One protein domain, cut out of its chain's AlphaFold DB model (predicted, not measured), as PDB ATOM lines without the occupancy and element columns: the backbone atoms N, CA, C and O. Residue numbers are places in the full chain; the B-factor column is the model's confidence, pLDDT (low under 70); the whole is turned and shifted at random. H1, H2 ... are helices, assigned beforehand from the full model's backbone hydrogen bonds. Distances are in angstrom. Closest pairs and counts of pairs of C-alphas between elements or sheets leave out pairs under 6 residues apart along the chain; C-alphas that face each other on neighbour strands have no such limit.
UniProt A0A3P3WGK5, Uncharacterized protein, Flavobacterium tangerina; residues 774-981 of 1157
ATOM      1  N   ASP A 774     145.855 144.130  57.872       37.59
ATOM      2  CA  ASP A 774     145.410 142.853  57.304       37.59
ATOM      3  C   ASP A 774     144.640 141.949  58.291       37.59
ATOM      4  O   ASP A 774     143.766 141.193  57.853       37.59
ATOM      5  N   TYR A 775     144.890 142.054  59.605       36.81
ATOM      6  CA  TYR A 775     144.151 141.330  60.655       36.81
ATOM      7  C   TYR A 775     142.759 141.919  60.895       36.81
ATOM      8  O   TYR A 775     141.760 141.191  60.883       36.81
ATOM      9  N   GLU A 776     142.673 143.244  61.028       38.84
ATOM     10  CA  GLU A 776     141.398 143.939  61.212       38.84
ATOM     11  C   GLU A 776     140.540 143.910  59.944       38.84
ATOM     12  O   GLU A 776     139.322 143.729  60.028       38.84
ATOM     13  N   ASN A 777     141.159 143.972  58.756       46.22
ATOM     14  CA  ASN A 777     140.454 143.705  57.503       46.22
ATOM     15  C   ASN A 777     139.846 142.296  57.503       46.22
ATOM     16  O   ASN A 777     138.731 142.131  57.024       46.22
ATOM     17  N   MET A 778     140.504 141.276  58.072       44.66
ATOM     18  CA  MET A 778     139.969 139.910  58.057       44.66
ATOM     19  C   MET A 778     138.782 139.707  59.008       44.66
ATOM     20  O   MET A 778     137.788 139.108  58.599       44.66
ATOM     21  N   ILE A 779     138.851 140.194  60.253       45.75
ATOM     22  CA  ILE A 779     137.723 140.059  61.197       45.75
ATOM     23  C   ILE A 779     136.474 140.747  60.632       45.75
ATOM     24  O   ILE A 779     135.376 140.201  60.735       45.75
ATOM     25  N   ASN A 780     136.656 141.886  59.961       51.50
ATOM     26  CA  ASN A 780     135.577 142.631  59.316       51.50
ATOM     27  C   ASN A 780     135.092 142.011  57.987       51.50
ATOM     28  O   ASN A 780     134.018 142.375  57.510       51.50
ATOM     29  N   LEU A 781     135.846 141.072  57.398       49.47
ATOM     30  CA  LEU A 781     135.472 140.327  56.186       49.47
ATOM     31  C   LEU A 781     134.714 139.022  56.478       49.47
ATOM     32  O   LEU A 781     134.104 138.480  55.558       49.47
ATOM     33  N   ILE A 782     134.715 138.514  57.722       59.44
ATOM     34  CA  ILE A 782     133.832 137.404  58.115       59.44
ATOM     35  C   ILE A 782     132.400 137.955  58.107       59.44
ATOM     36  O   ILE A 782     132.089 138.807  58.942       59.44
ATOM     37  N   PRO A 783     131.501 137.498  57.211       57.50
ATOM     38  CA  PRO A 783     130.184 138.104  57.099       57.50
ATOM     39  C   PRO A 783     129.437 137.994  58.432       57.50
ATOM     40  O   PRO A 783     129.262 136.892  58.971       57.50
ATOM     41  N   SER A 784     129.021 139.135  58.977       50.41
ATOM     42  CA  SER A 784     128.295 139.231  60.243       50.41
ATOM     43  C   SER A 784     127.027 138.372  60.187       50.41
ATOM     44  O   SER A 784     126.178 138.574  59.322       50.41
ATOM     45  N   GLY A 785     126.898 137.394  61.089       56.53
ATOM     46  CA  GLY A 785     125.779 136.436  61.100       56.53
ATOM     47  C   GLY A 785     125.949 135.203  60.198       56.53
ATOM     48  O   GLY A 785     125.009 134.423  60.060       56.53
ATOM     49  N   SER A 786     127.123 134.994  59.592       69.00
ATOM     50  CA  SER A 786     127.426 133.763  58.850       69.00
ATOM     51  C   SER A 786     127.570 132.543  59.766       69.00
ATOM     52  O   SER A 786     127.977 132.638  60.922       69.00
ATOM     53  N   VAL A 787     127.316 131.351  59.221       75.00
ATOM     54  CA  VAL A 787     127.509 130.074  59.934       75.00
ATOM     55  C   VAL A 787     128.970 129.884  60.399       75.00
ATOM     56  O   VAL A 787     129.228 129.177  61.369       75.00
ATOM     57  N   ILE A 788     129.923 130.575  59.759       76.06
ATOM     58  CA  ILE A 788     131.352 130.574  60.106       76.06
ATOM     59  C   ILE A 788     131.597 131.256  61.455       76.06
ATOM     60  O   ILE A 788     132.306 130.700  62.293       76.06
ATOM     61  N   SER A 789     130.995 132.424  61.710       71.31
ATOM     62  CA  SER A 789     131.197 133.132  62.984       71.31
ATOM     63  C   SER A 789     130.630 132.345  64.168       71.31
ATOM     64  O   SER A 789     131.221 132.345  65.244       71.31
ATOM     65  N   GLY A 790     129.547 131.591  63.944       76.50
ATOM     66  CA  GLY A 790     128.993 130.652  64.923       76.50
ATOM     67  C   GLY A 790     129.879 129.431  65.196       76.50
ATOM     68  O   GLY A 790     129.746 128.814  66.249       76.50
ATOM     69  N   LYS A 791     130.800 129.091  64.285       80.12
ATOM     70  CA  LYS A 791     131.776 128.004  64.457       80.12
ATOM     71  C   LYS A 791     133.119 128.492  65.004       80.12
ATOM     72  O   LYS A 791     133.810 127.710  65.648       80.12
ATOM     73  N   LEU A 792     133.487 129.762  64.829       81.06
ATOM     74  CA  LEU A 792     134.704 130.386  65.378       81.06
ATOM     75  C   LEU A 792     134.415 131.112  66.707       81.06
ATOM     76  O   LEU A 792     134.503 132.336  66.810       81.06
ATOM     77  N   THR A 793     134.025 130.348  67.728       71.12
ATOM     78  CA  THR A 793     133.470 130.885  68.984       71.12
ATOM     79  C   THR A 793     134.510 131.428  69.962       71.12
ATOM     80  O   THR A 793     134.150 132.186  70.860       71.12
ATOM     81  N   THR A 794     135.788 131.079  69.801       69.44
ATOM     82  CA  THR A 794     136.876 131.543  70.672       69.44
ATOM     83  C   THR A 794     137.814 132.486  69.927       69.44
ATOM     84  O   THR A 794     138.017 132.355  68.721       69.44
ATOM     85  N   ASP A 795     138.431 133.429  70.638       53.56
ATOM     86  CA  ASP A 795     139.425 134.319  70.023       53.56
ATOM     87  C   ASP A 795     140.655 133.545  69.541       53.56
ATOM     88  O   ASP A 795     141.257 133.900  68.532       53.56
ATOM     89  N   ILE A 796     140.958 132.415  70.187       54.53
ATOM     90  CA  ILE A 796     141.980 131.466  69.739       54.53
ATOM     91  C   ILE A 796     141.609 130.882  68.376       54.53
ATOM     92  O   ILE A 796     142.454 130.887  67.490       54.53
ATOM     93  N   ASP A 797     140.364 130.438  68.169       67.62
ATOM     94  CA  ASP A 797     139.907 129.936  66.868       67.62
ATOM     95  C   ASP A 797     139.981 131.016  65.786       67.62
ATOM     96  O   ASP A 797     140.387 130.722  64.669       67.62
ATOM     97  N   LYS A 798     139.642 132.270  66.100       64.88
ATOM     98  CA  LYS A 798     139.707 133.385  65.138       64.88
ATOM     99  C   LYS A 798     141.144 133.732  64.749       64.88
ATOM    100  O   LYS A 798     141.425 133.896  63.565       64.88
ATOM    101  N   ILE A 799     142.053 133.803  65.724       55.62
ATOM    102  CA  ILE A 799     143.489 134.043  65.500       55.62
ATOM    103  C   ILE A 799     144.088 132.900  64.688       55.62
ATOM    104  O   ILE A 799     144.841 133.107  63.744       55.62
ATOM    105  N   ASN A 800     143.723 131.676  65.038       66.75
ATOM    106  CA  ASN A 800     144.148 130.492  64.326       66.75
ATOM    107  C   ASN A 800     143.661 130.529  62.869       66.75
ATOM    108  O   ASN A 800     144.456 130.390  61.939       66.75
ATOM    109  N   PHE A 801     142.377 130.799  62.663       74.81
ATOM    110  CA  PHE A 801     141.781 130.917  61.337       74.81
ATOM    111  C   PHE A 801     142.451 132.024  60.511       74.81
ATOM    112  O   PHE A 801     142.709 131.832  59.324       74.81
ATOM    113  N   PHE A 802     142.817 133.141  61.151       64.00
ATOM    114  CA  PHE A 802     143.618 134.200  60.539       64.00
ATOM    115  C   PHE A 802     145.000 133.723  60.113       64.00
ATOM    116  O   PHE A 802     145.410 133.990  58.992       64.00
ATOM    117  N   ASN A 803     145.716 133.017  60.979       60.16
ATOM    118  CA  ASN A 803     147.069 132.569  60.663       60.16
ATOM    119  C   ASN A 803     147.087 131.621  59.453       60.16
ATOM    120  O   ASN A 803     148.029 131.656  58.669       60.16
ATOM    121  N   ASP A 804     146.027 130.835  59.258       72.00
ATOM    122  CA  ASP A 804     145.973 129.860  58.167       72.00
ATOM    123  C   ASP A 804     145.429 130.482  56.869       72.00
ATOM    124  O   ASP A 804     145.979 130.266  55.793       72.00
ATOM    125  N   PHE A 805     144.372 131.298  56.932       74.00
ATOM    126  CA  PHE A 805     143.731 131.869  55.733       74.00
ATOM    127  C   PHE A 805     144.073 133.340  55.469       74.00
ATOM    128  O   PHE A 805     143.589 133.926  54.498       74.00
ATOM    129  N   GLY A 806     144.909 133.955  56.306       54.53
ATOM    130  CA  GLY A 806     145.241 135.382  56.284       54.53
ATOM    131  C   GLY A 806     145.872 135.860  54.977       54.53
ATOM    132  O   GLY A 806     145.661 137.008  54.591       54.53
ATOM    133  N   MET A 807     146.582 134.966  54.279       48.28
ATOM    134  CA  MET A 807     147.269 135.236  53.008       48.28
ATOM    135  C   MET A 807     146.558 134.659  51.770       48.28
ATOM    136  O   MET A 807     147.034 134.850  50.651       48.28
ATOM    137  N   VAL A 808     145.441 133.942  51.934       56.19
ATOM    138  CA  VAL A 808     144.683 133.362  50.810       56.19
ATOM    139  C   VAL A 808     143.871 134.467  50.118       56.19
ATOM    140  O   VAL A 808     143.420 135.414  50.760       56.19
ATOM    141  N   GLN A 809     143.680 134.384  48.798       58.62
ATOM    142  CA  GLN A 809     142.847 135.336  48.053       58.62
ATOM    143  C   GLN A 809     141.367 135.116  48.437       58.62
ATOM    144  O   GLN A 809     140.767 134.100  48.098       58.62
ATOM    145  N   ARG A 810     140.799 136.042  49.221       65.56
ATOM    146  CA  ARG A 810     139.492 135.913  49.905       65.56
ATOM    147  C   ARG A 810     138.347 136.525  49.097       65.56
ATOM    148  O   ARG A 810     137.710 137.482  49.535       65.56
ATOM    149  N   ASP A 811     138.123 136.012  47.895       71.19
ATOM    150  CA  ASP A 811     137.002 136.434  47.056       71.19
ATOM    151  C   ASP A 811     135.653 135.839  47.529       71.19
ATOM    152  O   ASP A 811     135.560 135.104  48.516       71.19
ATOM    153  N   ASN A 812     134.563 136.153  46.828       73.75
ATOM    154  CA  ASN A 812     133.247 135.591  47.154       73.75
ATOM    155  C   ASN A 812     133.202 134.058  46.997       73.75
ATOM    156  O   ASN A 812     132.401 133.402  47.667       73.75
ATOM    157  N   ALA A 813     134.046 133.474  46.140       76.00
ATOM    158  CA  ALA A 813     134.106 132.031  45.942       76.00
ATOM    159  C   ALA A 813     134.742 131.326  47.152       76.00
ATOM    160  O   ALA A 813     134.239 130.284  47.576       76.00
ATOM    161  N   PHE A 814     135.771 131.924  47.759       83.56
ATOM    162  CA  PHE A 814     136.379 131.473  49.012       83.56
ATOM    163  C   PHE A 814     135.336 131.359  50.134       83.56
ATOM    164  O   PHE A 814     135.167 130.292  50.735       83.56
ATOM    165  N   TRP A 815     134.564 132.424  50.373       80.69
ATOM    166  CA  TRP A 815     133.539 132.416  51.421       80.69
ATOM    167  C   TRP A 815     132.381 131.464  51.101       80.69
ATOM    168  O   TRP A 815     131.872 130.793  52.003       80.69
ATOM    169  N   ALA A 816     131.991 131.340  49.829       82.06
ATOM    170  CA  ALA A 816     130.956 130.400  49.397       82.06
ATOM    171  C   ALA A 816     131.356 128.933  49.634       82.06
ATOM    172  O   ALA A 816     130.511 128.106  49.979       82.06
ATOM    173  N   GLN A 817     132.640 128.597  49.491       83.00
ATOM    174  CA  GLN A 817     133.132 127.249  49.780       83.00
ATOM    175  C   GLN A 817     133.188 126.972  51.285       83.00
ATOM    176  O   GLN A 817     132.744 125.908  51.715       83.00
ATOM    177  N   LEU A 818     133.650 127.931  52.092       83.06
ATOM    178  CA  LEU A 818     133.687 127.786  53.552       83.06
ATOM    179  C   LEU A 818     132.301 127.735  54.198       83.06
ATOM    180  O   LEU A 818     132.142 127.121  55.248       83.06
ATOM    181  N   THR A 819     131.303 128.381  53.596       82.94
ATOM    182  CA  THR A 819     129.914 128.372  54.090       82.94
ATOM    183  C   THR A 819     129.098 127.179  53.589       82.94
ATOM    184  O   THR A 819     128.000 126.934  54.098       82.94
ATOM    185  N   LYS A 820     129.620 126.404  52.628       82.75
ATOM    186  CA  LYS A 820     128.965 125.208  52.089       82.75
ATOM    187  C   LYS A 820     128.668 124.195  53.203       82.75
ATOM    188  O   LYS A 820     129.416 124.091  54.173       82.75
ATOM    189  N   ASN A 821     127.562 123.460  53.058       82.75
ATOM    190  CA  ASN A 821     127.093 122.452  54.018       82.75
ATOM    191  C   ASN A 821     127.062 122.967  55.470       82.75
ATOM    192  O   ASN A 821     127.565 122.321  56.380       82.75
ATOM    193  N   SER A 822     126.515 124.164  55.698       82.06
ATOM    194  CA  SER A 822     126.430 124.757  57.043       82.06
ATOM    195  C   SER A 822     127.791 124.951  57.724       82.06
ATOM    196  O   SER A 822     127.907 124.808  58.940       82.06
ATOM    197  N   GLY A 823     128.830 125.297  56.963       83.19
ATOM    198  CA  GLY A 823     130.138 125.630  57.522       83.19
ATOM    199  C   GLY A 823     130.989 124.434  57.954       83.19
ATOM    200  O   GLY A 823     131.938 124.628  58.708       83.19
ATOM    201  N   GLU A 824     130.679 123.212  57.511       88.19
ATOM    202  CA  GLU A 824     131.462 122.002  57.836       88.19
ATOM    203  C   GLU A 824     132.939 122.109  57.421       88.19
ATOM    204  O   GLU A 824     133.804 121.523  58.066       88.19
ATOM    205  N   ALA A 825     133.264 122.937  56.422       90.25
ATOM    206  CA  ALA A 825     134.648 123.241  56.060       90.25
ATOM    207  C   ALA A 825     135.451 123.853  57.223       90.25
ATOM    208  O   ALA A 825     136.640 123.577  57.368       90.25
ATOM    209  N   VAL A 826     134.798 124.644  58.080       90.12
ATOM    210  CA  VAL A 826     135.409 125.224  59.285       90.12
ATOM    211  C   VAL A 826     135.623 124.149  60.352       90.12
ATOM    212  O   VAL A 826     136.638 124.167  61.042       90.12
ATOM    213  N   ASP A 827     134.724 123.171  60.469       91.25
ATOM    214  CA  ASP A 827     134.914 122.049  61.396       91.25
ATOM    215  C   ASP A 827     136.055 121.133  60.935       91.25
ATOM    216  O   ASP A 827     136.886 120.720  61.745       91.25
ATOM    217  N   ASN A 828     136.131 120.855  59.630       92.38
ATOM    218  CA  ASN A 828     137.237 120.113  59.027       92.38
ATOM    219  C   ASN A 828     138.559 120.857  59.232       92.38
ATOM    220  O   ASN A 828     139.547 120.243  59.623       92.38
ATOM    221  N   TRP A 829     138.571 122.180  59.058       93.62
ATOM    222  CA  TRP A 829     139.739 123.018  59.324       93.62
ATOM    223  C   TRP A 829     140.206 122.910  60.784       93.62
ATOM    224  O   TRP A 829     141.392 122.705  61.038       93.62
ATOM    225  N   LYS A 830     139.283 122.953  61.755       90.69
ATOM    226  CA  LYS A 830     139.626 122.745  63.172       90.69
ATOM    227  C   LYS A 830     140.232 121.367  63.419       90.69
ATOM    228  O   LYS A 830     141.210 121.253  64.152       90.69
ATOM    229  N   GLN A 831     139.673 120.323  62.808       89.12
ATOM    230  CA  GLN A 831     140.219 118.969  62.915       89.12
ATOM    231  C   GLN A 831     141.613 118.870  62.293       89.12
ATOM    232  O   GLN A 831     142.501 118.272  62.898       89.12
ATOM    233  N   PHE A 832     141.834 119.519  61.147       89.44
ATOM    234  CA  PHE A 832     143.151 119.614  60.522       89.44
ATOM    235  C   PHE A 832     144.152 120.297  61.453       89.44
ATOM    236  O   PHE A 832     145.253 119.785  61.661       89.44
ATOM    237  N   ARG A 833     143.748 121.392  62.098       83.25
ATOM    238  CA  ARG A 833     144.597 122.095  63.059       83.25
ATOM    239  C   ARG A 833     144.928 121.249  64.282       83.25
ATOM    240  O   ARG A 833     146.080 121.201  64.695       83.25
ATOM    241  N   ASN A 834     143.941 120.549  64.835       82.75
ATOM    242  CA  ASN A 834     144.127 119.679  65.999       82.75
ATOM    243  C   ASN A 834     145.070 118.503  65.709       82.75
ATOM    244  O   ASN A 834     145.767 118.039  66.606       82.75
ATOM    245  N   LEU A 835     145.109 118.039  64.457       76.50
ATOM    246  CA  LEU A 835     146.023 116.999  63.982       76.50
ATOM    247  C   LEU A 835     147.370 117.556  63.475       76.50
ATOM    248  O   LEU A 835     148.196 116.789  62.976       76.50
ATOM    249  N   ASN A 836     147.616 118.867  63.619       77.75
ATOM    250  CA  ASN A 836     148.799 119.574  63.113       77.75
ATOM    251  C   ASN A 836     149.056 119.322  61.613       77.75
ATOM    252  O   ASN A 836     150.194 119.108  61.190       77.75
ATOM    253  N   ILE A 837     147.989 119.317  60.814       77.06
ATOM    254  CA  ILE A 837     148.043 119.254  59.351       77.06
ATOM    255  C   ILE A 837     148.337 120.671  58.859       77.06
ATOM    256  O   ILE A 837     147.481 121.531  59.011       77.06
ATOM    257  N   THR A 838     149.533 120.957  58.341       71.19
ATOM    258  CA  THR A 838     149.944 122.337  57.999       71.19
ATOM    259  C   THR A 838     149.875 122.661  56.511       71.19
ATOM    260  O   THR A 838     149.658 123.816  56.154       71.19
ATOM    261  N   ASP A 839     150.030 121.671  55.632       71.94
ATOM    262  CA  ASP A 839     150.256 121.921  54.200       71.94
ATOM    263  C   ASP A 839     148.945 122.033  53.406       71.94
ATOM    264  O   ASP A 839     148.919 122.539  52.277       71.94
ATOM    265  N   GLU A 840     147.857 121.538  53.994       80.81
ATOM    266  CA  GLU A 840     146.534 121.415  53.391       80.81
ATOM    267  C   GLU A 840     145.455 122.189  54.153       80.81
ATOM    268  O   GLU A 840     144.336 122.337  53.661       80.81
ATOM    269  N   ILE A 841     145.795 122.734  55.325       83.69
ATOM    270  CA  ILE A 841     144.879 123.488  56.194       83.69
ATOM    271  C   ILE A 841     144.355 124.773  55.552       83.69
ATOM    272  O   ILE A 841     143.320 125.285  55.960       83.69
ATOM    273  N   THR A 842     145.033 125.269  54.515       84.62
ATOM    274  CA  THR A 842     144.641 126.461  53.753       84.62
ATOM    275  C   THR A 842     143.884 126.124  52.460       84.62
ATOM    276  O   THR A 842     143.364 127.018  51.788       84.62
ATOM    277  N   ASN A 843     143.768 124.837  52.101       86.56
ATOM    278  CA  ASN A 843     143.091 124.385  50.886       86.56
ATOM    279  C   ASN A 843     141.573 124.305  51.108       86.56
ATOM    280  O   ASN A 843     141.017 123.263  51.454       86.56
ATOM    281  N   VAL A 844     140.884 125.419  50.872       85.94
ATOM    282  CA  VAL A 844     139.436 125.534  51.102       85.94
ATOM    283  C   VAL A 844     138.618 124.522  50.295       85.94
ATOM    284  O   VAL A 844     137.637 123.988  50.810       85.94
ATOM    285  N   ALA A 845     139.033 124.190  49.071       84.88
ATOM    286  CA  ALA A 845     138.330 123.212  48.246       84.88
ATOM    287  C   ALA A 845     138.412 121.790  48.830       84.88
ATOM    288  O   ALA A 845     137.454 121.026  48.716       84.88
ATOM    289  N   LEU A 846     139.537 121.442  49.468       86.50
ATOM    290  CA  LEU A 846     139.688 120.194  50.218       86.50
ATOM    291  C   LEU A 846     138.816 120.203  51.474       86.50
ATOM    292  O   LEU A 846     138.090 119.242  51.720       86.50
ATOM    293  N   LEU A 847     138.862 121.290  52.244       89.25
ATOM    294  CA  LEU A 847     138.097 121.430  53.483       89.25
ATOM    295  C   LEU A 847     136.584 121.409  53.241       89.25
ATOM    296  O   LEU A 847     135.846 120.841  54.041       89.25
ATOM    297  N   ALA A 848     136.126 121.977  52.126       88.12
ATOM    298  CA  ALA A 848     134.725 121.979  51.711       88.12
ATOM    299  C   ALA A 848     134.246 120.640  51.110       88.12
ATOM    300  O   ALA A 848     133.048 120.467  50.865       88.12
ATOM    301  N   ASP A 849     135.151 119.690  50.852       88.62
ATOM    302  CA  ASP A 849     134.851 118.341  50.371       88.62
ATOM    303  C   ASP A 849     135.019 117.340  51.521       88.62
ATOM    304  O   ASP A 849     136.075 116.733  51.690       88.62
ATOM    305  N   ASN A 850     133.964 117.155  52.322       87.06
ATOM    306  CA  ASN A 850     134.003 116.307  53.522       87.06
ATOM    307  C   ASN A 850     134.548 114.899  53.269       87.06
ATOM    308  O   ASN A 850     135.239 114.349  54.120       87.06
ATOM    309  N   ALA A 851     134.252 114.302  52.110       83.12
ATOM    310  CA  ALA A 851     134.729 112.962  51.785       83.12
ATOM    311  C   ALA A 851     136.251 112.939  51.588       83.12
ATOM    312  O   ALA A 851     136.904 111.958  51.944       83.12
ATOM    313  N   LYS A 852     136.833 114.013  51.041       83.19
ATOM    314  CA  LYS A 852     138.288 114.166  50.955       83.19
ATOM    315  C   LYS A 852     138.889 114.597  52.288       83.19
ATOM    316  O   LYS A 852     139.855 113.974  52.711       83.19
ATOM    317  N   ALA A 853     138.308 115.579  52.975       86.62
ATOM    318  CA  ALA A 853     138.776 116.020  54.286       86.62
ATOM    319  C   ALA A 853     138.832 114.855  55.287       86.62
ATOM    320  O   ALA A 853     139.840 114.683  55.964       86.62
ATOM    321  N   ALA A 854     137.821 113.980  55.299       84.62
ATOM    322  CA  ALA A 854     137.800 112.781  56.136       84.62
ATOM    323  C   ALA A 854     138.941 111.799  55.820       84.62
ATOM    324  O   ALA A 854     139.504 111.216  56.741       84.62
ATOM    325  N   LYS A 855     139.329 111.636  54.545       83.25
ATOM    326  CA  LYS A 855     140.495 110.814  54.160       83.25
ATOM    327  C   LYS A 855     141.809 111.418  54.659       83.25
ATOM    328  O   LYS A 855     142.681 110.680  55.102       83.25
ATOM    329  N   TYR A 856     141.940 112.745  54.623       83.19
ATOM    330  CA  TYR A 856     143.107 113.449  55.166       83.19
ATOM    331  C   TYR A 856     143.146 113.380  56.699       83.19
ATOM    332  O   TYR A 856     144.194 113.100  57.267       83.19
ATOM    333  N   ILE A 857     142.006 113.543  57.372       84.25
ATOM    334  CA  ILE A 857     141.883 113.389  58.830       84.25
ATOM    335  C   ILE A 857     142.234 111.960  59.253       84.25
ATOM    336  O   ILE A 857     143.015 111.773  60.181       84.25
ATOM    337  N   ALA A 858     141.716 110.949  58.547       77.81
ATOM    338  CA  ALA A 858     142.057 109.549  58.791       77.81
ATOM    339  C   ALA A 858     143.553 109.275  58.563       77.81
ATOM    340  O   ALA A 858     144.172 108.591  59.373       77.81
ATOM    341  N   TYR A 859     144.142 109.851  57.508       75.44
ATOM    342  CA  TYR A 859     145.573 109.752  57.219       75.44
ATOM    343  C   TYR A 859     146.439 110.355  58.332       75.44
ATOM    344  O   TYR A 859     147.295 109.676  58.892       75.44
ATOM    345  N   TYR A 860     146.208 111.621  58.678       72.50
ATOM    346  CA  TYR A 860     147.010 112.335  59.672       72.50
ATOM    347  C   TYR A 860     146.739 111.871  61.112       72.50
ATOM    348  O   TYR A 860     147.560 112.124  61.993       72.50
ATOM    349  N   GLY A 861     145.630 111.162  61.345       74.81
ATOM    350  CA  GLY A 861     145.350 110.446  62.589       74.81
ATOM    351  C   GLY A 861     146.096 109.111  62.742       74.81
ATOM    352  O   GLY A 861     146.127 108.575  63.850       74.81
ATOM    353  N   ASP A 862     146.712 108.576  61.680       72.56
ATOM    354  CA  ASP A 862     147.478 107.321  61.696       72.56
ATOM    355  C   ASP A 862     148.991 107.584  61.541       72.56
ATOM    356  O   ASP A 862     149.525 107.789  60.447       72.56
ATOM    357  N   ASN A 863     149.716 107.542  62.664       69.81
ATOM    358  CA  ASN A 863     151.161 107.808  62.714       69.81
ATOM    359  C   ASN A 863     152.006 106.835  61.873       69.81
ATOM    360  O   ASN A 863     153.072 107.220  61.375       69.81
ATOM    361  N   ASN A 864     151.555 105.587  61.706       65.69
ATOM    362  CA  ASN A 864     152.292 104.590  60.928       65.69
ATOM    363  C   ASN A 864     152.225 104.941  59.444       65.69
ATOM    364  O   ASN A 864     153.239 104.934  58.745       65.69
ATOM    365  N   LEU A 865     151.038 105.329  58.986       67.75
ATOM    366  CA  LEU A 865     150.817 105.748  57.615       67.75
ATOM    367  C   LEU A 865     151.511 107.078  57.298       67.75
ATOM    368  O   LEU A 865     152.129 107.215  56.240       67.75
ATOM    369  N   LYS A 866     151.469 108.034  58.236       72.25
ATOM    370  CA  LYS A 866     152.178 109.315  58.121       72.25
ATOM    371  C   LYS A 866     153.673 109.106  57.891       72.25
ATOM    372  O   LYS A 866     154.232 109.682  56.962       72.25
ATOM    373  N   SER A 867     154.288 108.230  58.683       69.50
ATOM    374  CA  SER A 867     155.711 107.893  58.567       69.50
ATOM    375  C   SER A 867     156.038 107.180  57.251       69.50
ATOM    376  O   SER A 867     157.074 107.450  56.651       69.50
ATOM    377  N   ALA A 868     155.146 106.306  56.773       67.69
ATOM    378  CA  ALA A 868     155.375 105.504  55.573       67.69
ATOM    379  C   ALA A 868     155.411 106.329  54.273       67.69
ATOM    380  O   ALA A 868     156.203 106.018  53.386       67.69
ATOM    381  N   ILE A 869     154.588 107.380  54.153       72.62
ATOM    382  CA  ILE A 869     154.513 108.214  52.934       72.62
ATOM    383  C   ILE A 869     155.164 109.594  53.072       72.62
ATOM    384  O   ILE A 869     155.097 110.400  52.143       72.62
ATOM    385  N   ALA A 870     155.815 109.873  54.206       74.56
ATOM    386  CA  ALA A 870     156.516 111.136  54.446       74.56
ATOM    387  C   ALA A 870     157.611 111.419  53.402       74.56
ATOM    388  O   ALA A 870     157.894 112.576  53.107       74.56
ATOM    389  N   SER A 871     158.197 110.369  52.819       71.75
ATOM    390  CA  SER A 871     159.223 110.471  51.776       71.75
ATOM    391  C   SER A 871     158.674 110.785  50.379       71.75
ATOM    392  O   SER A 871     159.464 111.081  49.484       71.75
ATOM    393  N   LEU A 872     157.353 110.722  50.163       78.31
ATOM    394  CA  LEU A 872     156.747 111.082  48.881       78.31
ATOM    395  C   LEU A 872     156.692 112.600  48.717       78.31
ATOM    396  O   LEU A 872     156.383 113.319  49.675       78.31
ATOM    397  N   ASP A 873     156.914 113.072  47.487       79.44
ATOM    398  CA  ASP A 873     156.577 114.445  47.118       79.44
ATOM    399  C   ASP A 873     155.068 114.698  47.266       79.44
ATOM    400  O   ASP A 873     154.256 113.771  47.318       79.44
ATOM    401  N   LYS A 874     154.691 115.975  47.357       76.56
ATOM    402  CA  LYS A 874     153.314 116.383  47.651       76.56
ATOM    403  C   LYS A 874     152.307 115.826  46.644       76.56
ATOM    404  O   LYS A 874     151.258 115.336  47.042       76.56
ATOM    405  N   THR A 875     152.625 115.850  45.351       79.69
ATOM    406  CA  THR A 875     151.706 115.388  44.303       79.69
ATOM    407  C   THR A 875     151.423 113.894  44.433       79.69
ATOM    408  O   THR A 875     150.269 113.472  44.358       79.69
ATOM    409  N   LEU A 876     152.458 113.092  44.675       79.88
ATOM    410  CA  LEU A 876     152.313 111.660  44.909       79.88
ATOM    411  C   LEU A 876     151.637 111.360  46.247       79.88
ATOM    412  O   LEU A 876     150.801 110.464  46.325       79.88
ATOM    413  N   ARG A 877     151.941 112.120  47.298       82.12
ATOM    414  CA  ARG A 877     151.292 111.969  48.604       82.12
ATOM    415  C   ARG A 877     149.786 112.225  48.512       82.12
ATOM    416  O   ARG A 877     149.001 111.402  48.978       82.12
ATOM    417  N   ASP A 878     149.387 113.303  47.844       78.81
ATOM    418  CA  ASP A 878     147.981 113.665  47.647       78.81
ATOM    419  C   ASP A 878     147.244 112.598  46.830       78.81
ATOM    420  O   ASP A 878     146.121 112.205  47.160       78.81
ATOM    421  N   GLU A 879     147.888 112.084  45.779       82.19
ATOM    422  CA  GLU A 879     147.348 111.018  44.939       82.19
ATOM    423  C   GLU A 879     147.199 109.700  45.715       82.19
ATOM    424  O   GLU A 879     146.171 109.024  45.599       82.19
ATOM    425  N   PHE A 880     148.169 109.370  46.573       82.56
ATOM    426  CA  PHE A 880     148.102 108.220  47.469       82.56
ATOM    427  C   PHE A 880     146.935 108.348  48.451       82.56
ATOM    428  O   PHE A 880     146.110 107.442  48.549       82.56
ATOM    429  N   ILE A 881     146.815 109.482  49.150       80.44
ATOM    430  CA  ILE A 881     145.732 109.736  50.114       80.44
ATOM    431  C   ILE A 881     144.371 109.696  49.403       80.44
ATOM    432  O   ILE A 881     143.400 109.134  49.919       80.44
ATOM    433  N   ARG A 882     144.287 110.222  48.176       78.81
ATOM    434  CA  ARG A 882     143.063 110.197  47.366       78.81
ATOM    435  C   ARG A 882     142.609 108.771  47.054       78.81
ATOM    436  O   ARG A 882     141.416 108.472  47.218       78.81
ATOM    437  N   GLN A 883     143.536 107.923  46.607       76.62
ATOM    438  CA  GLN A 883     143.272 106.538  46.208       76.62
ATOM    439  C   GLN A 883     143.081 105.612  47.416       76.62
ATOM    440  O   GLN A 883     142.124 104.843  47.445       76.62
ATOM    441  N   HIS A 884     143.934 105.729  48.436       77.62
ATOM    442  CA  HIS A 884     144.121 104.723  49.489       77.62
ATOM    443  C   HIS A 884     143.890 105.238  50.914       77.62
ATOM    444  O   HIS A 884     143.815 104.425  51.828       77.62
ATOM    445  N   GLY A 885     143.680 106.540  51.137       71.00
ATOM    446  CA  GLY A 885     143.510 107.147  52.475       71.00
ATOM    447  C   GLY A 885     142.259 106.720  53.261       71.00
ATOM    448  O   GLY A 885     141.976 107.265  54.318       71.00
ATOM    449  N   HIS A 886     141.490 105.764  52.738       69.56
ATOM    450  CA  HIS A 886     140.338 105.140  53.393       69.56
ATOM    451  C   HIS A 886     140.638 103.722  53.912       69.56
ATOM    452  O   HIS A 886     139.773 103.085  54.509       69.56
ATOM    453  N   LEU A 887     141.827 103.185  53.631       67.00
ATOM    454  CA  LEU A 887     142.213 101.845  54.039       67.00
ATOM    455  C   LEU A 887     142.639 101.869  55.513       67.00
ATOM    456  O   LEU A 887     143.694 102.389  55.852       67.00
ATOM    457  N   THR A 888     141.826 101.280  56.386       58.22
ATOM    458  CA  THR A 888     142.136 101.123  57.816       58.22
ATOM    459  C   THR A 888     141.964  99.666  58.260       58.22
ATOM    460  O   THR A 888     140.876  99.115  58.064       58.22
ATOM    461  N   PRO A 889     142.979  99.042  58.893       59.84
ATOM    462  CA  PRO A 889     144.361  99.521  58.994       59.84
ATOM    463  C   PRO A 889     145.021  99.487  57.613       59.84
ATOM    464  O   PRO A 889     144.723  98.589  56.826       59.84
ATOM    465  N   LEU A 890     145.919 100.427  57.319       58.41
ATOM    466  CA  LEU A 890     146.802 100.318  56.161       58.41
ATOM    467  C   LEU A 890     147.926  99.343  56.535       58.41
ATOM    468  O   LEU A 890     148.794  99.696  57.332       58.41
ATOM    469  N   PRO A 891     147.931  98.094  56.036       56.22
ATOM    470  CA  PRO A 891     149.041  97.192  56.267       56.22
ATOM    471  C   PRO A 891     149.984  97.409  55.087       56.22
ATOM    472  O   PRO A 891     149.734  96.896  53.995       56.22
ATOM    473  N   GLY A 892     150.972  98.277  55.277       58.97
ATOM    474  CA  GLY A 892     151.879  98.658  54.205       58.97
ATOM    475  C   GLY A 892     153.175  99.229  54.758       58.97
ATOM    476  O   GLY A 892     153.201 100.383  55.172       58.97
ATOM    477  N   GLY A 893     154.233  98.425  54.808       69.62
ATOM    478  CA  GLY A 893     155.578  98.877  55.151       69.62
ATOM    479  C   GLY A 893     156.198  99.736  54.034       69.62
ATOM    480  O   GLY A 893     155.582  99.945  52.985       69.62
ATOM    481  N   PRO A 894     157.445 100.214  54.207       74.44
ATOM    482  CA  PRO A 894     158.135 101.076  53.237       74.44
ATOM    483  C   PRO A 894     158.141 100.536  51.796       74.44
ATOM    484  O   PRO A 894     158.048 101.303  50.835       74.44
ATOM    485  N   GLY A 895     158.183  99.211  51.633       80.81
ATOM    486  CA  GLY A 895     158.204  98.580  50.319       80.81
ATOM    487  C   GLY A 895     156.900  98.708  49.519       80.81
ATOM    488  O   GLY A 895     156.961  98.853  48.298       80.81
ATOM    489  N   PHE A 896     155.727  98.747  50.165       86.44
ATOM    490  CA  PHE A 896     154.452  99.010  49.476       86.44
ATOM    491  C   PHE A 896     154.438 100.400  48.864       86.44
ATOM    492  O   PHE A 896     154.072 100.560  47.699       86.44
ATOM    493  N   ILE A 897     154.851 101.402  49.641       84.06
ATOM    494  CA  ILE A 897     154.866 102.798  49.201       84.06
ATOM    495  C   ILE A 897     155.818 102.956  48.018       84.06
ATOM    496  O   ILE A 897     155.451 103.534  46.996       84.06
ATOM    497  N   LYS A 898     157.011 102.361  48.108       84.44
ATOM    498  CA  LYS A 898     157.985 102.399  47.016       84.44
ATOM    499  C   LYS A 898     157.461 101.713  45.749       84.44
ATOM    500  O   LYS A 898     157.602 102.263  44.655       84.44
ATOM    501  N   ALA A 899     156.827 100.547  45.877       86.38
ATOM    502  CA  ALA A 899     156.232  99.846  44.741       86.38
ATOM    503  C   ALA A 899     155.098 100.653  44.097       86.38
ATOM    504  O   ALA A 899     155.067 100.788  42.873       86.38
ATOM    505  N   TRP A 900     154.213 101.238  44.911       88.00
ATOM    506  CA  TRP A 900     153.139 102.109  44.438       88.00
ATOM    507  C   TRP A 900     153.705 103.275  43.626       88.00
ATOM    508  O   TRP A 900     153.336 103.436  42.465       88.00
ATOM    509  N   THR A 901     154.692 104.000  44.158       85.00
ATOM    510  CA  THR A 901     155.326 105.132  43.464       85.00
ATOM    511  C   THR A 901     155.904 104.744  42.110       85.00
ATOM    512  O   THR A 901     155.735 105.470  41.137       85.00
ATOM    513  N   LYS A 902     156.553 103.579  42.007       84.94
ATOM    514  CA  LYS A 902     157.146 103.131  40.740       84.94
ATOM    515  C   LYS A 902     156.137 102.613  39.715       84.94
ATOM    516  O   LYS A 902     156.495 102.464  38.540       84.94
ATOM    517  N   MET A 903     154.926 102.275  40.152       85.94
ATOM    518  CA  MET A 903     153.833 101.811  39.293       85.94
ATOM    519  C   MET A 903     152.894 102.952  38.883       85.94
ATOM    520  O   MET A 903     152.252 102.859  37.834       85.94
ATOM    521  N   THR A 904     152.838 104.024  39.674       79.56
ATOM    522  CA  THR A 904     152.104 105.258  39.377       79.56
ATOM    523  C   THR A 904     152.806 106.039  38.258       79.56
ATOM    524  O   THR A 904     154.007 106.269  38.311       79.56
ATOM    525  N   GLY A 905     152.058 106.436  37.221       65.38
ATOM    526  CA  GLY A 905     152.557 107.262  36.105       65.38
ATOM    527  C   GLY A 905     153.032 106.505  34.856       65.38
ATOM    528  O   GLY A 905     153.132 107.113  33.796       65.38
ATOM    529  N   ASP A 906     153.228 105.186  34.937       63.22
ATOM    530  CA  ASP A 906     153.721 104.363  33.823       63.22
ATOM    531  C   ASP A 906     152.667 103.364  33.300       63.22
ATOM    532  O   ASP A 906     151.549 103.265  33.810       63.22
ATOM    533  N   ALA A 907     153.040 102.529  32.319       60.88
ATOM    534  CA  ALA A 907     152.234 101.416  31.782       60.88
ATOM    535  C   ALA A 907     151.792 100.356  32.829       60.88
ATOM    536  O   ALA A 907     151.168  99.355  32.476       60.88
ATOM    537  N   LEU A 908     152.131 100.558  34.107       79.88
ATOM    538  CA  LEU A 908     151.764  99.728  35.255       79.88
ATOM    539  C   LEU A 908     150.643 100.329  36.115       79.88
ATOM    540  O   LEU A 908     150.322  99.741  37.145       79.88
ATOM    541  N   GLY A 909     150.023 101.446  35.714       78.75
ATOM    542  CA  GLY A 909     149.006 102.137  36.522       78.75
ATOM    543  C   GLY A 909     147.820 101.263  36.963       78.75
ATOM    544  O   GLY A 909     147.200 101.511  37.994       78.75
ATOM    545  N   GLU A 910     147.543 100.173  36.244       80.50
ATOM    546  CA  GLU A 910     146.560  99.157  36.643       80.50
ATOM    547  C   GLU A 910     146.921  98.400  37.936       80.50
ATOM    548  O   GLU A 910     146.032  97.949  38.657       80.50
ATOM    549  N   PHE A 911     148.210  98.272  38.257       84.62
ATOM    550  CA  PHE A 911     148.702  97.636  39.481       84.62
ATOM    551  C   PHE A 911     148.835  98.616  40.646       84.62
ATOM    552  O   PHE A 911     148.718  98.194  41.793       84.62
ATOM    553  N   ALA A 912     148.986  99.915  40.370       81.44
ATOM    554  CA  ALA A 912     149.045 100.960  41.395       81.44
ATOM    555  C   ALA A 912     147.746 101.064  42.226       81.44
ATOM    556  O   ALA A 912     147.756 101.543  43.356       81.44
ATOM    557  N   ASN A 913     146.627 100.553  41.707       80.19
ATOM    558  CA  ASN A 913     145.360 100.459  42.436       80.19
ATOM    559  C   ASN A 913     145.076  99.050  42.994       80.19
ATOM    560  O   ASN A 913     144.044  98.827  43.627       80.19
ATOM    561  N   ASN A 914     145.965  98.076  42.771       85.94
ATOM    562  CA  ASN A 914     145.768  96.684  43.169       85.94
ATOM    563  C   ASN A 914     146.477  96.397  44.502       85.94
ATOM    564  O   ASN A 914     147.618  95.935  44.541       85.94
ATOM    565  N   VAL A 915     145.781  96.658  45.612       83.38
ATOM    566  CA  VAL A 915     146.305  96.471  46.980       83.38
ATOM    567  C   VAL A 915     146.911  95.070  47.214       83.38
ATOM    568  O   VAL A 915     148.008  95.002  47.768       83.38
ATOM    569  N   PRO A 916     146.294  93.947  46.777       87.44
ATOM    570  CA  PRO A 916     146.911  92.617  46.878       87.44
ATOM    571  C   PRO A 916     148.297  92.477  46.232       87.44
ATOM    572  O   PRO A 916     149.120  91.711  46.737       87.44
ATOM    573  N   VAL A 917     148.552  93.192  45.133       89.06
ATOM    574  CA  VAL A 917     149.854  93.222  44.444       89.06
ATOM    575  C   VAL A 917     150.851  94.078  45.215       89.06
ATOM    576  O   VAL A 917     151.962  93.623  45.475       89.06
ATOM    577  N   LEU A 918     150.449  95.275  45.644       87.31
ATOM    578  CA  LEU A 918     151.320  96.196  46.382       87.31
ATOM    579  C   LEU A 918     151.796  95.612  47.721       87.31
ATOM    580  O   LEU A 918     152.969  95.735  48.062       87.31
ATOM    581  N   ARG A 919     150.930  94.866  48.421       87.06
ATOM    582  CA  ARG A 919     151.281  94.154  49.667       87.06
ATOM    583  C   ARG A 919     152.391  93.121  49.505       87.06
ATOM    584  O   ARG A 919     153.018  92.731  50.483       87.06
ATOM    585  N   GLN A 920     152.660  92.650  48.288       91.56
ATOM    586  CA  GLN A 920     153.760  91.708  48.088       91.56
ATOM    587  C   GLN A 920     155.125  92.357  48.329       91.56
ATOM    588  O   GLN A 920     156.076  91.637  48.625       91.56
ATOM    589  N   PHE A 921     155.222  93.685  48.250       89.75
ATOM    590  CA  PHE A 921     156.481  94.418  48.336       89.75
ATOM    591  C   PHE A 921     156.856  94.877  49.751       89.75
ATOM    592  O   PHE A 921     157.987  95.303  49.942       89.75
ATOM    593  N   ASP A 922     155.970  94.753  50.745       83.81
ATOM    594  CA  ASP A 922     156.133  95.326  52.094       83.81
ATOM    595  C   ASP A 922     157.479  95.046  52.768       83.81
ATOM    596  O   ASP A 922     158.061  95.931  53.392       83.81
ATOM    597  N   ASN A 923     157.979  93.822  52.602       81.62
ATOM    598  CA  ASN A 923     159.214  93.332  53.214       81.62
ATOM    599  C   ASN A 923     160.318  93.099  52.168       81.62
ATOM    600  O   ASN A 923     161.095  92.141  52.266       81.62
ATOM    601  N   MET A 924     160.337  93.899  51.101       86.31
ATOM    602  CA  MET A 924     161.368  93.840  50.066       86.31
ATOM    603  C   MET A 924     162.362  94.980  50.196       86.31
ATOM    604  O   MET A 924     162.020  96.082  50.614       86.31
ATOM    605  N   THR A 925     163.601  94.698  49.803       85.69
ATOM    606  CA  THR A 925     164.614  95.730  49.641       85.69
ATOM    607  C   THR A 925     164.315  96.573  48.412       85.69
ATOM    608  O   THR A 925     163.724  96.118  47.431       85.69
ATOM    609  N   ASP A 926     164.803  97.798  48.465       81.69
ATOM    610  CA  ASP A 926     164.712  98.787  47.410       81.69
ATOM    611  C   ASP A 926     165.179  98.270  46.042       81.69
ATOM    612  O   ASP A 926     164.446  98.406  45.064       81.69
ATOM    613  N   ASP A 927     166.334  97.608  45.983       81.62
ATOM    614  CA  ASP A 927     166.887  97.044  44.742       81.62
ATOM    615  C   ASP A 927     166.019  95.915  44.168       81.62
ATOM    616  O   ASP A 927     165.909  95.734  42.952       81.62
ATOM    617  N   MET A 928     165.357  95.157  45.046       88.38
ATOM    618  CA  MET A 928     164.469  94.074  44.635       88.38
ATOM    619  C   MET A 928     163.175  94.617  44.034       88.38
ATOM    620  O   MET A 928     162.715  94.123  43.004       88.38
ATOM    621  N   ILE A 929     162.611  95.661  44.644       89.25
ATOM    622  CA  ILE A 929     161.439  96.367  44.112       89.25
ATOM    623  C   ILE A 929     161.764  96.908  42.716       89.25
ATOM    624  O   ILE A 929     160.987  96.729  41.778       89.25
ATOM    625  N   ASP A 930     162.942  97.504  42.561       86.69
ATOM    626  CA  ASP A 930     163.401  98.105  41.313       86.69
ATOM    627  C   ASP A 930     163.560  97.065  40.205       86.69
ATOM    628  O   ASP A 930     163.050  97.259  39.100       86.69
ATOM    629  N   SER A 931     164.175  95.929  40.534       86.56
ATOM    630  CA  SER A 931     164.360  94.803  39.617       86.56
ATOM    631  C   SER A 931     163.023  94.222  39.157       86.56
ATOM    632  O   SER A 931     162.793  94.031  37.964       86.56
ATOM    633  N   ILE A 932     162.086  93.997  40.082       90.12
ATOM    634  CA  ILE A 932     160.761  93.457  39.752       90.12
ATOM    635  C   ILE A 932     159.981  94.435  38.869       90.12
ATOM    636  O   ILE A 932     159.384  94.030  37.869       90.12
ATOM    637  N   VAL A 933     159.996  95.728  39.201       90.69
ATOM    638  CA  VAL A 933     159.295  96.746  38.411       90.69
ATOM    639  C   VAL A 933     159.921  96.905  37.024       90.69
ATOM    640  O   VAL A 933     159.187  97.038  36.042       90.69
ATOM    641  N   TYR A 934     161.249  96.853  36.914       89.75
ATOM    642  CA  TYR A 934     161.951  96.867  35.630       89.75
ATOM    643  C   TYR A 934     161.490  95.712  34.733       89.75
ATOM    644  O   TYR A 934     161.098  95.923  33.584       89.75
ATOM    645  N   GLU A 935     161.410  94.504  35.289       90.12
ATOM    646  CA  GLU A 935     160.934  93.318  34.577       90.12
ATOM    647  C   GLU A 935     159.474  93.434  34.135       90.12
ATOM    648  O   GLU A 935     159.119  93.055  33.015       90.12
ATOM    649  N   MET A 936     158.621  94.031  34.969       90.69
ATOM    650  CA  MET A 936     157.235  94.330  34.608       90.69
ATOM    651  C   MET A 936     157.130  95.358  33.473       90.69
ATOM    652  O   MET A 936     156.162  95.303  32.709       90.69
ATOM    653  N   LYS A 937     158.090  96.283  33.346       88.31
ATOM    654  CA  LYS A 937     158.119  97.331  32.308       88.31
ATOM    655  C   LYS A 937     158.790  96.889  31.012       88.31
ATOM    656  O   LYS A 937     158.503  97.476  29.973       88.31
ATOM    657  N   HIS A 938     159.642  95.869  31.051       89.62
ATOM    658  CA  HIS A 938     160.458  95.493  29.903       89.62
ATOM    659  C   HIS A 938     159.615  95.222  28.646       89.62
ATOM    660  O   HIS A 938     158.624  94.487  28.703       89.62
ATOM    661  N   ALA A 939     160.039  95.770  27.503       84.88
ATOM    662  CA  ALA A 939     159.273  95.759  26.254       84.88
ATOM    663  C   ALA A 939     158.843  94.342  25.828       84.88
ATOM    664  O   ALA A 939     157.658  94.092  25.616       84.88
ATOM    665  N   ASP A 940     159.785  93.395  25.801       84.31
ATOM    666  CA  ASP A 940     159.514  92.049  25.266       84.31
ATOM    667  C   ASP A 940     158.917  91.065  26.280       84.31
ATOM    668  O   ASP A 940     158.111  90.200  25.934       84.31
ATOM    669  N   ARG A 941     159.323  91.159  27.552       89.12
ATOM    670  CA  ARG A 941     158.969  90.175  28.595       89.12
ATOM    671  C   ARG A 941     157.939  90.681  29.598       89.12
ATOM    672  O   ARG A 941     157.204  89.872  30.169       89.12
ATOM    673  N   GLY A 942     157.794  91.998  29.736       87.50
ATOM    674  CA  GLY A 942     156.917  92.620  30.723       87.50
ATOM    675  C   GLY A 942     155.443  92.285  30.524       87.50
ATOM    676  O   GLY A 942     154.743  92.027  31.498       87.50
ATOM    677  N   ALA A 943     154.953  92.179  29.283       87.62
ATOM    678  CA  ALA A 943     153.552  91.816  29.027       87.62
ATOM    679  C   ALA A 943     153.184  90.435  29.608       87.62
ATOM    680  O   ALA A 943     152.140  90.274  30.247       87.62
ATOM    681  N   GLY A 944     154.074  89.450  29.444       88.69
ATOM    682  CA  GLY A 944     153.896  88.104  29.990       88.69
ATOM    683  C   GLY A 944     154.017  88.048  31.514       88.69
ATOM    684  O   GLY A 944     153.303  87.267  32.147       88.69
ATOM    685  N   VAL A 945     154.881  88.882  32.098       91.00
ATOM    686  CA  VAL A 945     155.039  89.042  33.553       91.00
ATOM    687  C   VAL A 945     153.770  89.652  34.162       91.00
ATOM    688  O   VAL A 945     153.168  89.060  35.056       91.00
ATOM    689  N   ARG A 946     153.286  90.778  33.620       91.81
ATOM    690  CA  ARG A 946     152.079  91.474  34.103       91.81
ATOM    691  C   ARG A 946     150.839  90.580  34.067       91.81
ATOM    692  O   ARG A 946     150.096  90.522  35.042       91.81
ATOM    693  N   SER A 947     150.625  89.845  32.974       90.06
ATOM    694  CA  SER A 947     149.486  88.922  32.854       90.06
ATOM    695  C   SER A 947     149.469  87.864  33.964       90.06
ATOM    696  O   SER A 947     148.415  87.595  34.543       90.06
ATOM    697  N   ARG A 948     150.637  87.318  34.324       92.50
ATOM    698  CA  ARG A 948     150.758  86.330  35.403       92.50
ATOM    699  C   ARG A 948     150.516  86.965  36.766       92.50
ATOM    700  O   ARG A 948     149.661  86.469  37.493       92.50
ATOM    701  N   ILE A 949     151.151  88.093  37.076       92.19
ATOM    702  CA  ILE A 949     150.945  88.794  38.357       92.19
ATOM    703  C   ILE A 949     149.463  89.135  38.580       92.19
ATOM    704  O   ILE A 949     148.960  88.951  39.684       92.19
ATOM    705  N   LYS A 950     148.722  89.552  37.540       88.81
ATOM    706  CA  LYS A 950     147.269  89.792  37.659       88.81
ATOM    707  C   LYS A 950     146.488  88.561  38.106       88.81
ATOM    708  O   LYS A 950     145.544  88.688  38.873       88.81
ATOM    709  N   GLN A 951     146.850  87.391  37.588       88.75
ATOM    710  CA  GLN A 951     146.178  86.136  37.923       88.75
ATOM    711  C   GLN A 951     146.545  85.640  39.328       88.75
ATOM    712  O   GLN A 951     145.712  85.033  39.991       88.75
ATOM    713  N   SER A 952     147.782  85.877  39.772       91.31
ATOM    714  CA  SER A 952     148.274  85.484  41.096       91.31
ATOM    715  C   SER A 952     149.300  86.509  41.591       91.31
ATOM    716  O   SER A 952     150.483  86.404  41.252       91.31
ATOM    717  N   PRO A 953     148.876  87.500  42.400       91.62
ATOM    718  CA  PRO A 953     149.775  88.507  42.961       91.62
ATOM    719  C   PRO A 953     150.959  87.911  43.732       91.62
ATOM    720  O   PRO A 953     152.076  88.410  43.630       91.62
ATOM    721  N   GLY A 954     150.742  86.796  44.442       89.88
ATOM    722  CA  GLY A 954     151.771  86.115  45.239       89.88
ATOM    723  C   GLY A 954     152.976  85.608  44.438       89.88
ATOM    724  O   GLY A 954     154.021  85.325  45.021       89.88
ATOM    725  N   ASP A 955     152.885  85.541  43.108       91.50
ATOM    726  CA  ASP A 955     154.000  85.138  42.245       91.50
ATOM    727  C   ASP A 955     155.191  86.108  42.321       91.50
ATOM    728  O   ASP A 955     156.322  85.719  42.034       91.50
ATOM    729  N   ILE A 956     154.965  87.345  42.771       92.56
ATOM    730  CA  ILE A 956     156.034  88.309  43.055       92.56
ATOM    731  C   ILE A 956     156.999  87.741  44.109       92.56
ATOM    732  O   ILE A 956     158.209  87.740  43.896       92.56
ATOM    733  N   ASN A 957     156.474  87.197  45.211       89.31
ATOM    734  CA  ASN A 957     157.282  86.594  46.276       89.31
ATOM    735  C   ASN A 957     157.665  85.140  45.993       89.31
ATOM    736  O   ASN A 957     158.741  84.705  46.388       89.31
ATOM    737  N   ASN A 958     156.797  84.388  45.317       85.12
ATOM    738  CA  ASN A 958     156.979  82.947  45.138       85.12
ATOM    739  C   ASN A 958     157.806  82.582  43.896       85.12
ATOM    740  O   ASN A 958     158.287  81.454  43.799       85.12
ATOM    741  N   VAL A 959     157.946  83.500  42.935       85.75
ATOM    742  CA  VAL A 959     158.643  83.252  41.665       85.75
ATOM    743  C   VAL A 959     159.649  84.355  41.363       85.75
ATOM    744  O   VAL A 959     160.841  84.081  41.289       85.75
ATOM    745  N   MET A 960     159.196  85.603  41.214       88.44
ATOM    746  CA  MET A 960     160.056  86.676  40.704       88.44
ATOM    747  C   MET A 960     161.193  87.028  41.657       88.44
ATOM    748  O   MET A 960     162.344  87.036  41.236       88.44
ATOM    749  N   LYS A 961     160.884  87.285  42.934       86.81
ATOM    750  CA  LYS A 961     161.891  87.623  43.943       86.81
ATOM    751  C   LYS A 961     162.957  86.521  44.066       86.81
ATOM    752  O   LYS A 961     164.124  86.852  43.879       86.81
ATOM    753  N   PRO A 962     162.614  85.232  44.268       79.56
ATOM    754  CA  PRO A 962     163.608  84.162  44.297       79.56
ATOM    755  C   PRO A 962     164.458  84.076  43.026       79.56
ATOM    756  O   PRO A 962     165.653  83.844  43.125       79.56
ATOM    757  N   TRP A 963     163.876  84.280  41.838       80.62
ATOM    758  CA  TRP A 963     164.602  84.150  40.565       80.62
ATOM    759  C   TRP A 963     165.521  85.334  40.265       80.62
ATOM    760  O   TRP A 963     166.564  85.145  39.651       80.62
ATOM    761  N   LEU A 964     165.136  86.540  40.684       78.44
ATOM    762  CA  LEU A 964     165.961  87.743  40.561       78.44
ATOM    763  C   LEU A 964     167.074  87.786  41.612       78.44
ATOM    764  O   LEU A 964     168.149  88.301  41.334       78.44
ATOM    765  N   GLN A 965     166.831  87.239  42.808       73.88
ATOM    766  CA  GLN A 965     167.868  87.059  43.831       73.88
ATOM    767  C   GLN A 965     168.843  85.944  43.459       73.88
ATOM    768  O   GLN A 965     170.038  86.039  43.719       73.88
ATOM    769  N   ASP A 966     168.320  84.869  42.879       66.94
ATOM    770  CA  ASP A 966     169.090  83.687  42.549       66.94
ATOM    771  C   ASP A 966     168.576  83.044  41.251       66.94
ATOM    772  O   ASP A 966     167.646  82.228  41.259       66.94
ATOM    773  N   PRO A 967     169.219  83.339  40.110       65.62
ATOM    774  CA  PRO A 967     168.900  82.682  38.846       65.62
ATOM    775  C   PRO A 967     169.079  81.154  38.875       65.62
ATOM    776  O   PRO A 967     168.429  80.445  38.102       65.62
ATOM    777  N   ALA A 968     169.891  80.611  39.792       57.72
ATOM    778  CA  ALA A 968     170.026  79.172  39.995       57.72
ATOM    779  C   ALA A 968     168.808  78.561  40.712       57.72
ATOM    780  O   ALA A 968     168.502  77.390  40.482       57.72
ATOM    781  N   PHE A 969     168.031  79.334  41.481       61.91
ATOM    782  CA  PHE A 969     166.748  78.886  42.045       61.91
ATOM    783  C   PHE A 969     165.755  78.512  40.939       61.91
ATOM    784  O   PHE A 969     165.038  77.509  41.026       61.91
ATOM    785  N   ALA A 970     165.748  79.281  39.849       63.38
ATOM    786  CA  ALA A 970     164.936  78.972  38.683       63.38
ATOM    787  C   ALA A 970     165.363  77.631  38.036       63.38
ATOM    788  O   ALA A 970     164.519  76.907  37.498       63.38
ATOM    789  N   TYR A 971     166.656  77.280  38.107       57.69
ATOM    790  CA  TYR A 971     167.209  76.018  37.602       57.69
ATOM    791  C   TYR A 971     166.952  74.843  38.553       57.69
ATOM    792  O   TYR A 971     166.587  73.763  38.093       57.69
ATOM    793  N   ALA A 972     167.090  75.039  39.866       54.19
ATOM    794  CA  ALA A 972     166.827  74.022  40.886       54.19
ATOM    795  C   ALA A 972     165.345  73.613  40.929       54.19
ATOM    796  O   ALA A 972     165.018  72.461  41.199       54.19
ATOM    797  N   ALA A 973     164.440  74.528  40.579       58.09
ATOM    798  CA  ALA A 973     163.015  74.244  40.481       58.09
ATOM    799  C   ALA A 973     162.611  73.486  39.195       58.09
ATOM    800  O   ALA A 973     161.423  73.258  38.978       58.09
ATOM    801  N   ARG A 974     163.567  73.067  38.346       55.94
ATOM    802  CA  ARG A 974     163.333  72.379  37.059       55.94
ATOM    803  C   ARG A 974     162.417  71.153  37.142       55.94
ATOM    804  O   ARG A 974     161.717  70.882  36.158       55.94
ATOM    805  N   ASP A 975     162.425  70.472  38.284       56.41
ATOM    806  CA  ASP A 975     161.658  69.252  38.556       56.41
ATOM    807  C   ASP A 975     160.310  69.534  39.252       56.41
ATOM    808  O   ASP A 975     159.571  68.612  39.597       56.41
ATOM    809  N   ASN A 976     159.949  70.810  39.437       65.31
ATOM    810  CA  ASN A 976     158.664  71.209  39.993       65.31
ATOM    811  C   ASN A 976     157.531  70.940  38.984       65.31
ATOM    812  O   ASN A 976     157.498  71.489  37.880       65.31
ATOM    813  N   THR A 977     156.577  70.097  39.378       67.88
ATOM    814  CA  THR A 977     155.431  69.683  38.553       67.88
ATOM    815  C   THR A 977     154.221  70.612  38.678       67.88
ATOM    816  O   THR A 977     153.202  70.389  38.023       67.88
ATOM    817  N   ASN A 978     154.312  71.677  39.482       79.00
ATOM    818  CA  ASN A 978     153.232  72.640  39.662       79.00
ATOM    819  C   ASN A 978     152.904  73.354  38.333       79.00
ATOM    820  O   ASN A 978     153.764  73.989  37.718       79.00
ATOM    821  N   ALA A 979     151.636  73.296  37.913       78.62
ATOM    822  CA  ALA A 979     151.155  73.898  36.669       78.62
ATOM    823  C   ALA A 979     151.457  75.404  36.567       78.62
ATOM    824  O   ALA A 979     151.792  75.895  35.488       78.62
ATOM    825  N   ARG A 980     151.407  76.130  37.693       82.12
ATOM    826  CA  ARG A 980     151.748  77.555  37.760       82.12
ATOM    827  C   ARG A 980     153.237  77.798  37.530       82.12
ATOM    828  O   ARG A 980     153.610  78.738  36.836       82.12
ATOM    829  N   TRP A 981     154.085  76.923  38.065       80.44
ATOM    830  CA  TRP A 981     155.530  76.986  37.863       80.44
ATOM    831  C   TRP A 981     155.908  76.684  36.405       80.44
ATOM    832  O   TRP A 981     156.702  77.405  35.800       80.44
TER     833      TRP A 981
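Overview. This is residues 774 to 981 of the 1157 residues of an uncharacterized protein of Flavobacterium tangerina (UniProt A0A3P3WGK5). Fifteen mostly short helices are strung out in chain order to make a rod, with H1 near one end, H15 near the other and H8 in the middle. From H4 to H15 each helix packs on helices close to it in the chain, H2 packs on H4, H1 and H3 touch no helix, and residues 974 to 979 stick out. The printed part has 208 residues, H1 to H15 with no named strand, and its class is all helix. It is loose, with a radius of gyration of the C-alphas of 23.6 A, and spans 80 by 28 by 25 A.

Along the chain. H1 is residues 774 to 781, with C-alpha 774 at (145.410, 142.853, 57.304). H2 is 787 to 791, H3 795 to 805 and H4 812 to 834, 27.0 A long, with a kink of 94 degrees near residue 824. H5 is 844 to 847, H6 850 to 860, H7 863 to 869 and H8 874 to 884, with C-alpha 874 at (153.314, 116.383, 47.651). H9 is 894 to 903, H10 909 to 912, H11 915 to 921 and H12 926 to 937, 16.5 A long. H13 is 942 to 951, H14 955 to 965 and H15 967 to 975, ending at (161.658, 69.252, 38.556).

Arrangement. H1 is close to H3 but not clearly touching, the closest C-alphas, of Tyr 775 and Phe 802, being 7.2 A apart. H3 and H4 are near each other. Among the closest C-alphas of helices that touch, Val 787 of H2 and Gly 823 of H4 are 5.7 A apart, and Ala 825 of H4 and Leu 847 of H5 4.7 A. H4, with residues 824 to 832 alone, touches H6 at a shallow tilt of 25 degrees, the same way, closest at the C-alphas of Asn 828 and Ala 853, 6.4 A. H6 touches H8 at C-alphas 855 and 881, 6.7 A. H7 and H9 only just touch, with 3 pairs of C-alphas within 8 A, closest 868 and 894, 5.7 A. H9 touches H10 at C-alphas 900 and 912, 5.2 A, H11 at 895 and 921, 4.9 A, and H12 at 899 and 929, 6.3 A. H12 touches H14 at C-alphas 932 and 960, 6.9 A. H12 and H13 touch only at the corner, C-alphas 936 and 942 being 4.3 A apart, and so do H14 and H15, C-alphas 963 and 970 being 5.5 A apart. Every O i to N i+4 pair is within hydrogen-bond range in H1, H2, H3, H7, H8, H9, H12 and H13, but 13 of 19 in H4, 6 of 7 in H6, 4 of 7 in H14, 1 of 3 in H11, with 3 of 4 O i to N i+3 pairs, and 2 of 5 in H15, with 4 of 6; H5 and H10 are too short for such a pair.

Size, cuts and confidence. The two C-alphas farthest apart, of Glu 776 and Asp 975, are 80.6 A apart. The printed part has no cut and no long link. The mean pLDDT of the printed part is 76.8; 55 residues are under 70, among them 774 to 786 and 966 to 977.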